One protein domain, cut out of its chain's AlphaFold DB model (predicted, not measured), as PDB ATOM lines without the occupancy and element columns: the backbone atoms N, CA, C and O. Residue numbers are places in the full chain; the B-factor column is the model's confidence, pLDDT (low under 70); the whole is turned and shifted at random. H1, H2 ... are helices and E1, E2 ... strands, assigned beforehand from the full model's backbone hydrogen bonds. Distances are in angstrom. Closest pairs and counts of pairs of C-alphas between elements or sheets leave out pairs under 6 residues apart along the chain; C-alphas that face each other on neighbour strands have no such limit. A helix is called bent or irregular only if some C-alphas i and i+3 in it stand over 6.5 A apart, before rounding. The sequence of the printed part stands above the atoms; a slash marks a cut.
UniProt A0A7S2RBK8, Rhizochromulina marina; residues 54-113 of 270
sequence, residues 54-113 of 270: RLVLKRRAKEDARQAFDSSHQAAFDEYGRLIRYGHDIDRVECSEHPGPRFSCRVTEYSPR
ATOM      1  N   ARG A  54     239.768 226.026 245.037       72.31
ATOM      2  CA  ARG A  54     241.196 225.792 244.784       72.31
ATOM      3  C   ARG A  54     241.979 225.559 246.078       72.31
ATOM      4  O   ARG A  54     242.877 224.720 246.096       72.31
ATOM      5  N   LEU A  55     241.637 226.243 247.175       77.19
ATOM      6  CA  LEU A  55     242.235 225.986 248.491       77.19
ATOM      7  C   LEU A  55     241.828 224.615 249.039       77.19
ATOM      8  O   LEU A  55     242.656 223.952 249.663       77.19
ATOM      9  N   VAL A  56     240.594 224.164 248.792       80.44
ATOM     10  CA  VAL A  56     240.128 222.826 249.195       80.44
ATOM     11  C   VAL A  56     240.875 221.741 248.416       80.44
ATOM     12  O   VAL A  56     241.425 220.821 249.022       80.44
ATOM     13  N   LEU A  57     240.979 221.887 247.091       80.56
ATOM     14  CA  LEU A  57     241.719 220.969 246.217       80.56
ATOM     15  C   LEU A  57     243.212 220.910 246.579       80.56
ATOM     16  O   LEU A  57     243.770 219.821 246.710       80.56
ATOM     17  N   LYS A  58     243.850 222.062 246.830       81.56
ATOM     18  CA  LYS A  58     245.258 222.134 247.254       81.56
ATOM     19  C   LYS A  58     245.495 221.513 248.635       81.56
ATOM     20  O   LYS A  58     246.537 220.898 248.849       81.56
ATOM     21  N   ARG A  59     244.546 221.647 249.574       82.31
ATOM     22  CA  ARG A  59     244.606 220.975 250.887       82.31
ATOM     23  C   ARG A  59     244.519 219.455 250.743       82.31
ATOM     24  O   ARG A  59     245.332 218.776 251.360       82.31
ATOM     25  N   ARG A  60     243.595 218.941 249.918       83.38
ATOM     26  CA  ARG A  60     243.463 217.497 249.643       83.38
ATOM     27  C   ARG A  60     244.750 216.928 249.049       83.38
ATOM     28  O   ARG A  60     245.385 216.114 249.703       83.38
ATOM     29  N   ALA A  61     245.228 217.484 247.932       83.31
ATOM     30  CA  ALA A  61     246.456 217.017 247.282       83.31
ATOM     31  C   ALA A  61     247.691 217.037 248.212       83.31
ATOM     32  O   ALA A  61     248.553 216.163 248.120       83.31
ATOM     33  N   LYS A  62     247.782 218.010 249.134       85.88
ATOM     34  CA  LYS A  62     248.858 218.065 250.137       85.88
ATOM     35  C   LYS A  62     248.758 216.932 251.163       85.88
ATOM     36  O   LYS A  62     249.789 216.376 251.536       85.88
ATOM     37  N   GLU A  63     247.554 216.615 251.628       79.00
ATOM     38  CA  GLU A  63     247.329 215.527 252.583       79.00
ATOM     39  C   GLU A  63     247.494 214.154 251.910       79.00
ATOM     40  O   GLU A  63     248.140 213.278 252.477       79.00
ATOM     41  N   ASP A  64     247.050 214.000 250.659       83.31
ATOM     42  CA  ASP A  64     247.265 212.791 249.852       83.31
ATOM     43  C   ASP A  64     248.769 212.515 249.662       83.31
ATOM     44  O   ASP A  64     249.245 211.406 249.899       83.31
ATOM     45  N   ALA A  65     249.556 213.544 249.315       81.56
ATOM     46  CA  ALA A  65     251.012 213.441 249.185       81.56
ATOM     47  C   ALA A  65     251.714 213.110 250.513       81.56
ATOM     48  O   ALA A  65     252.717 212.394 250.528       81.56
ATOM     49  N   ARG A  66     251.178 213.613 251.633       78.88
ATOM     50  CA  ARG A  66     251.661 213.305 252.982       78.88
ATOM     51  C   ARG A  66     251.419 211.836 253.332       78.88
ATOM     52  O   ARG A  66     252.348 211.146 253.740       78.88
ATOM     53  N   GLN A  67     250.198 211.350 253.120       77.56
ATOM     54  CA  GLN A  67     249.821 209.958 253.376       77.56
ATOM     55  C   GLN A  67     250.585 208.992 252.465       77.56
ATOM     56  O   GLN A  67     251.062 207.960 252.934       77.56
ATOM     57  N   ALA A  68     250.777 209.340 251.189       78.56
ATOM     58  CA  ALA A  68     251.610 208.581 250.258       78.56
ATOM     59  C   ALA A  68     253.082 208.499 250.709       78.56
ATOM     60  O   ALA A  68     253.714 207.456 250.554       78.56
ATOM     61  N   PHE A  69     253.639 209.560 251.304       75.94
ATOM     62  CA  PHE A  69     254.987 209.529 251.883       75.94
ATOM     63  C   PHE A  69     255.051 208.639 253.133       75.94
ATOM     64  O   PHE A  69     255.850 207.702 253.173       75.94
ATOM     65  N   ASP A  70     254.164 208.868 254.108       70.75
ATOM     66  CA  ASP A  70     254.106 208.103 255.364       70.75
ATOM     67  C   ASP A  70     253.881 206.593 255.119       70.75
ATOM     68  O   ASP A  70     254.394 205.756 255.864       70.75
ATOM     69  N   SER A  71     253.146 206.232 254.059       70.38
ATOM     70  CA  SER A  71     252.855 204.840 253.677       70.38
ATOM     71  C   SER A  71     253.888 204.183 252.755       70.38
ATOM     72  O   SER A  71     253.895 202.957 252.663       70.38
ATOM     73  N   SER A  72     254.770 204.938 252.091       71.12
ATOM     74  CA  SER A  72     255.785 204.362 251.188       71.12
ATOM     75  C   SER A  72     257.095 203.994 251.883       71.12
ATOM     76  O   SER A  72     257.818 203.139 251.382       71.12
ATOM     77  N   HIS A  73     257.404 204.575 253.045       66.62
ATOM     78  CA  HIS A  73     258.748 204.467 253.633       66.62
ATOM     79  C   HIS A  73     258.962 203.297 254.639       66.62
ATOM     80  O   HIS A  73     260.056 203.205 255.185       66.62
ATOM     81  N   GLN A  74     257.971 202.408 254.852       60.38
ATOM     82  CA  GLN A  74     257.749 201.369 255.915       60.38
ATOM     83  C   GLN A  74     258.929 200.499 256.473       60.38
ATOM     84  O   GLN A  74     259.782 200.094 255.692       60.38
ATOM     85  N   ALA A  75     258.998 200.036 257.754       59.00
ATOM     86  CA  ALA A  75     258.417 200.476 259.059       59.00
ATOM     87  C   ALA A  75     259.112 199.855 260.325       59.00
ATOM     88  O   ALA A  75     259.838 198.874 260.190       59.00
ATOM     89  N   ALA A  76     258.899 200.400 261.552       50.75
ATOM     90  CA  ALA A  76     259.573 199.978 262.813       50.75
ATOM     91  C   ALA A  76     258.642 199.413 263.922       50.75
ATOM     92  O   ALA A  76     257.559 199.954 264.163       50.75
ATOM     93  N   PHE A  77     259.103 198.381 264.645       54.88
ATOM     94  CA  PHE A  77     258.312 197.525 265.556       54.88
ATOM     95  C   PHE A  77     258.895 197.434 266.986       54.88
ATOM     96  O   PHE A  77     260.070 197.726 267.194       54.88
ATOM     97  N   ASP A  78     258.073 197.023 267.959       51.06
ATOM     98  CA  ASP A  78     258.459 196.698 269.339       51.06
ATOM     99  C   ASP A  78     258.860 195.221 269.517       51.06
ATOM    100  O   ASP A  78     258.686 194.392 268.625       51.06
ATOM    101  N   GLU A  79     259.377 194.890 270.702       45.47
ATOM    102  CA  GLU A  79     259.863 193.553 271.091       45.47
ATOM    103  C   GLU A  79     258.782 192.449 271.064       45.47
ATOM    104  O   GLU A  79     259.106 191.265 271.110       45.47
ATOM    105  N   TYR A  80     257.503 192.825 270.958       57.06
ATOM    106  CA  TYR A  80     256.347 191.929 270.841       57.06
ATOM    107  C   TYR A  80     255.742 191.942 269.422       57.06
ATOM    108  O   TYR A  80     254.663 191.388 269.208       57.06
ATOM    109  N   GLY A  81     256.406 192.581 268.449       38.41
ATOM    110  CA  GLY A  81     255.981 192.659 267.049       38.41
ATOM    111  C   GLY A  81     254.977 193.773 266.720       38.41
ATOM    112  O   GLY A  81     254.334 193.716 265.672       38.41
ATOM    113  N   ARG A  82     254.801 194.788 267.577       50.56
ATOM    114  CA  ARG A  82     253.806 195.868 267.389       50.56
ATOM    115  C   ARG A  82     254.429 197.135 266.810       50.56
ATOM    116  O   ARG A  82     255.473 197.586 267.262       50.56
ATOM    117  N   LEU A  83     253.772 197.747 265.828       48.84
ATOM    118  CA  LEU A  83     254.311 198.893 265.091       48.84
ATOM    119  C   LEU A  83     254.384 200.181 265.939       48.84
ATOM    120  O   LEU A  83     253.380 200.597 266.514       48.84
ATOM    121  N   ILE A  84     255.551 200.840 265.980       56.28
ATOM    122  CA  ILE A  84     255.787 202.039 266.808       56.28
ATOM    123  C   ILE A  84     255.558 203.336 266.016       56.28
ATOM    124  O   ILE A  84     254.688 204.115 266.413       56.28
ATOM    125  N   ARG A  85     256.330 203.610 264.940       57.25
ATOM    126  CA  ARG A  85     256.076 204.679 263.935       57.25
ATOM    127  C   ARG A  85     257.183 204.831 262.877       57.25
ATOM    128  O   ARG A  85     258.216 204.178 262.954       57.25
ATOM    129  N   TYR A  86     256.952 205.746 261.925       59.16
ATOM    130  CA  TYR A  86     257.934 206.195 260.931       59.16
ATOM    131  C   TYR A  86     259.116 206.975 261.506       59.16
ATOM    132  O   TYR A  86     258.940 207.788 262.422       59.16
ATOM    133  N   GLY A  87     260.292 206.742 260.910       65.12
ATOM    134  CA  GLY A  87     261.573 207.367 261.258       65.12
ATOM    135  C   GLY A  87     261.782 208.781 260.707       65.12
ATOM    136  O   GLY A  87     262.782 209.405 261.048       65.12
ATOM    137  N   HIS A  88     260.846 209.302 259.909       75.12
ATOM    138  CA  HIS A  88     260.896 210.658 259.362       75.12
ATOM    139  C   HIS A  88     259.637 211.458 259.714       75.12
ATOM    140  O   HIS A  88     258.542 210.900 259.811       75.12
ATOM    141  N   ASP A  89     259.814 212.761 259.909       75.31
ATOM    142  CA  ASP A  89     258.758 213.772 259.939       75.31
ATOM    143  C   ASP A  89     258.864 214.626 258.660       75.31
ATOM    144  O   ASP A  89     259.952 214.862 258.139       75.31
ATOM    145  N   ILE A  90     257.724 215.051 258.113       79.00
ATOM    146  CA  ILE A  90     257.665 215.837 256.871       79.00
ATOM    147  C   ILE A  90     257.800 217.322 257.209       79.00
ATOM    148  O   ILE A  90     256.906 217.889 257.842       79.00
ATOM    149  N   ASP A  91     258.872 217.958 256.733       82.81
ATOM    150  CA  ASP A  91     259.133 219.380 256.970       82.81
ATOM    151  C   ASP A  91     258.434 220.251 255.915       82.81
ATOM    152  O   ASP A  91     257.804 221.263 256.239       82.81
ATOM    153  N   ARG A  92     258.492 219.836 254.639       83.81
ATOM    154  CA  ARG A  92     257.982 220.622 253.506       83.81
ATOM    155  C   ARG A  92     257.300 219.763 252.447       83.81
ATOM    156  O   ARG A  92     257.810 218.738 251.999       83.81
ATOM    157  N   VAL A  93     256.144 220.252 252.003       85.38
ATOM    158  CA  VAL A  93     255.405 219.731 250.848       85.38
ATOM    159  C   VAL A  93     255.170 220.884 249.891       85.38
ATOM    160  O   VAL A  93     254.537 221.876 250.269       85.38
ATOM    161  N   GLU A  94     255.659 220.749 248.666       86.81
ATOM    162  CA  GLU A  94     255.413 221.707 247.593       86.81
ATOM    163  C   GLU A  94     254.328 221.187 246.663       86.81
ATOM    164  O   GLU A  94     254.213 219.984 246.441       86.81
ATOM    165  N   CYS A  95     253.509 222.104 246.150       86.94
ATOM    166  CA  CYS A  95     252.372 221.791 245.297       86.94
ATOM    167  C   CYS A  95     252.404 222.672 244.052       86.94
ATOM    168  O   CYS A  95     252.302 223.898 244.178       86.94
ATOM    169  N   SER A  96     252.488 222.052 242.879       86.75
ATOM    170  CA  SER A  96     252.339 222.700 241.579       86.75
ATOM    171  C   SER A  96     250.917 222.517 241.043       86.75
ATOM    172  O   SER A  96     250.239 221.527 241.324       86.75
ATOM    173  N   GLU A  97     250.447 223.498 240.277       81.94
ATOM    174  CA  GLU A  97     249.198 223.417 239.516       81.94
ATOM    175  C   GLU A  97     249.528 222.833 238.134       81.94
ATOM    176  O   GLU A  97     250.405 223.341 237.433       81.94
ATOM    177  N   HIS A  98     248.881 221.729 237.764       77.69
ATOM    178  CA  HIS A  98     248.941 221.190 236.402       77.69
ATOM    179  C   HIS A  98     247.882 221.878 235.526       77.69
ATOM    180  O   HIS A  98     246.962 222.486 236.066       77.69
ATOM    181  N   PRO A  99     247.951 221.791 234.183       69.88
ATOM    182  CA  PRO A  99     246.889 222.318 233.322       69.88
ATOM    183  C   PRO A  99     245.521 221.689 233.661       69.88
ATOM    184  O   PRO A  99     245.267 220.520 233.368       69.88
ATOM    185  N   GLY A 100     244.651 222.480 234.298       70.00
ATOM    186  CA  GLY A 100     243.341 222.078 234.829       70.00
ATOM    187  C   GLY A 100     243.216 222.311 236.347       70.00
ATOM    188  O   GLY A 100     244.169 222.740 236.989       70.00
ATOM    189  N   PRO A 101     242.061 222.014 236.973       70.38
ATOM    190  CA  PRO A 101     241.846 222.198 238.413       70.38
ATOM    191  C   PRO A 101     242.488 221.061 239.238       70.38
ATOM    192  O   PRO A 101     241.831 220.414 240.056       70.38
ATOM    193  N   ARG A 102     243.764 220.747 238.982       74.31
ATOM    194  CA  ARG A 102     244.485 219.625 239.603       74.31
ATOM    195  C   ARG A 102     245.840 220.080 240.136       74.31
ATOM    196  O   ARG A 102     246.726 220.462 239.374       74.31
ATOM    197  N   PHE A 103     246.008 219.972 241.449       80.88
ATOM    198  CA  PHE A 103     247.298 220.146 242.108       80.88
ATOM    199  C   PHE A 103     248.022 218.804 242.198       80.88
ATOM    200  O   PHE A 103     247.413 217.797 242.555       80.88
ATOM    201  N   SER A 104     249.323 218.803 241.916       82.31
ATOM    202  CA  SER A 104     250.225 217.714 242.292       82.31
ATOM    203  C   SER A 104     251.118 218.216 243.412       82.31
ATOM    204  O   SER A 104     251.711 219.288 243.299       82.31
ATOM    205  N   CYS A 105     251.183 217.467 244.508       85.94
ATOM    206  CA  CYS A 105     252.006 217.803 245.658       85.94
ATOM    207  C   CYS A 105     253.064 216.722 245.878       85.94
ATOM    208  O   CYS A 105     252.786 215.533 245.725       85.94
ATOM    209  N   ARG A 106     254.274 217.124 246.269       84.12
ATOM    210  CA  ARG A 106     255.367 216.206 246.605       84.12
ATOM    211  C   ARG A 106     256.071 216.681 247.870       84.12
ATOM    212  O   ARG A 106     256.277 217.880 248.059       84.12
ATOM    213  N   VAL A 107     256.434 215.739 248.739       84.94
ATOM    214  CA  VAL A 107     257.343 216.009 249.860       84.94
ATOM    215  C   VAL A 107     258.708 216.374 249.279       84.94
ATOM    216  O   VAL A 107     259.249 215.615 248.473       84.94
ATOM    217  N   THR A 108     259.230 217.541 249.649       86.62
ATOM    218  CA  THR A 108     260.529 218.049 249.172       86.62
ATOM    219  C   THR A 108     261.595 218.030 250.258       86.62
ATOM    220  O   THR A 108     262.759 217.796 249.952       86.62
ATOM    221  N   GLU A 109     261.201 218.219 251.520       85.44
ATOM    222  CA  GLU A 109     262.089 218.185 252.685       85.44
ATOM    223  C   GLU A 109     261.441 217.329 253.784       85.44
ATOM    224  O   GLU A 109     260.241 217.452 254.064       85.44
ATOM    225  N   TYR A 110     262.234 216.447 254.388       81.44
ATOM    226  CA  TYR A 110     261.846 215.605 255.514       81.44
ATOM    227  C   TYR A 110     263.041 215.408 256.449       81.44
ATOM    228  O   TYR A 110     264.179 215.238 255.999       81.44
ATOM    229  N   SER A 111     262.778 215.381 257.751       78.19
ATOM    230  CA  SER A 111     263.790 215.286 258.799       78.19
ATOM    231  C   SER A 111     263.691 213.936 259.511       78.19
ATOM    232  O   SER A 111     262.614 213.340 259.581       78.19
ATOM    233  N   PRO A 112     264.798 213.374 260.030       70.62
ATOM    234  CA  PRO A 112     264.722 212.209 260.903       70.62
ATOM    235  C   PRO A 112     263.983 212.587 262.193       70.62
ATOM    236  O   PRO A 112     264.351 213.545 262.878       70.62
ATOM    237  N   ARG A 113     262.940 211.827 262.543       66.88
ATOM    238  CA  ARG A 113     262.116 212.094 263.727       66.88
ATOM    239  C   ARG A 113     262.972 212.012 264.989       66.88
ATOM    240  O   ARG A 113     263.409 210.933 265.390       66.88
TER     241      ARG A 113
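This is residues 54 to 113 of the 270 residues of a protein of Rhizochromulina marina (UniProt A0A7S2RBK8). One helix, H1, packs with residues 54 to 70 on a long two-stranded hairpin, E1 and E2, which is bent partway along E1. At one end of the length is the hairpin's turn, residues 99 to 101; at the other is a long loop within residues 73 to 87, with no named element, so that the loop makes part of the length. The printed part has 60 residues, with one named helix and two named strands in the order H1, E1, E2; the sheet has the order E1 - E2 and is antiparallel, and the class is mixed, helices and strands. The whole is loose, with a radius of gyration of the C-alphas of 14.4 A, and the C-alphas span 49 by 18 by 15 A along their three main axes.

From the first printed residue comes H1, residues 54 to 72, in which every O i to N i+4 pair is within hydrogen-bond range. E1, residues 88 to 98, and E2, residues 102 to 112, are antiparallel neighbours and a hairpin, with 159 degrees between their N-to-C directions. N 89 and O 111 are within hydrogen-bond range at 2.9 A, and so are N 98 and O 102 at 3.0 A. C-alphas 95 and 105, which face each other, are 4.0 A apart. E1 bends by 59 degrees at residue 91. H1 and E2 have 15 pairs of C-alphas within 8 A, the closest being those of Lys 62 and Cys 105, 5.5 A apart. H1 and E1 have 8 such pairs, the closest being those of Lys 62 and Val 93, 6.8 A apart.

H1, 19 residues from Arg 54 to Ser 72, begins with C-alpha 54 at (241.196, 225.792, 244.784) and measures 26.7 A from first to last C-alpha. E1, from His 88 to His 98, begins with C-alpha 88 at (260.896, 210.658, 259.362) and measures 27.9 A. E2, from Arg 102 to Pro 112, measures 30.3 A and ends with C-alpha 112 at (264.722, 212.209, 260.903).

The two C-alphas farthest apart, those of Glu 79 and Pro 99, are 49.2 A apart. The printed part has no cut. The link from H1 to E1, 15 residues, is long; the link from E1 to E2, 3 residues, is tight. The C-alphas of residues 73 to 87 lie 10 to 28 A from the mean of the C-alphas. The mean pLDDT of the printed part is 73.1, and it is under 70 at residues 73 to 87, at residue 99 and at residue 113.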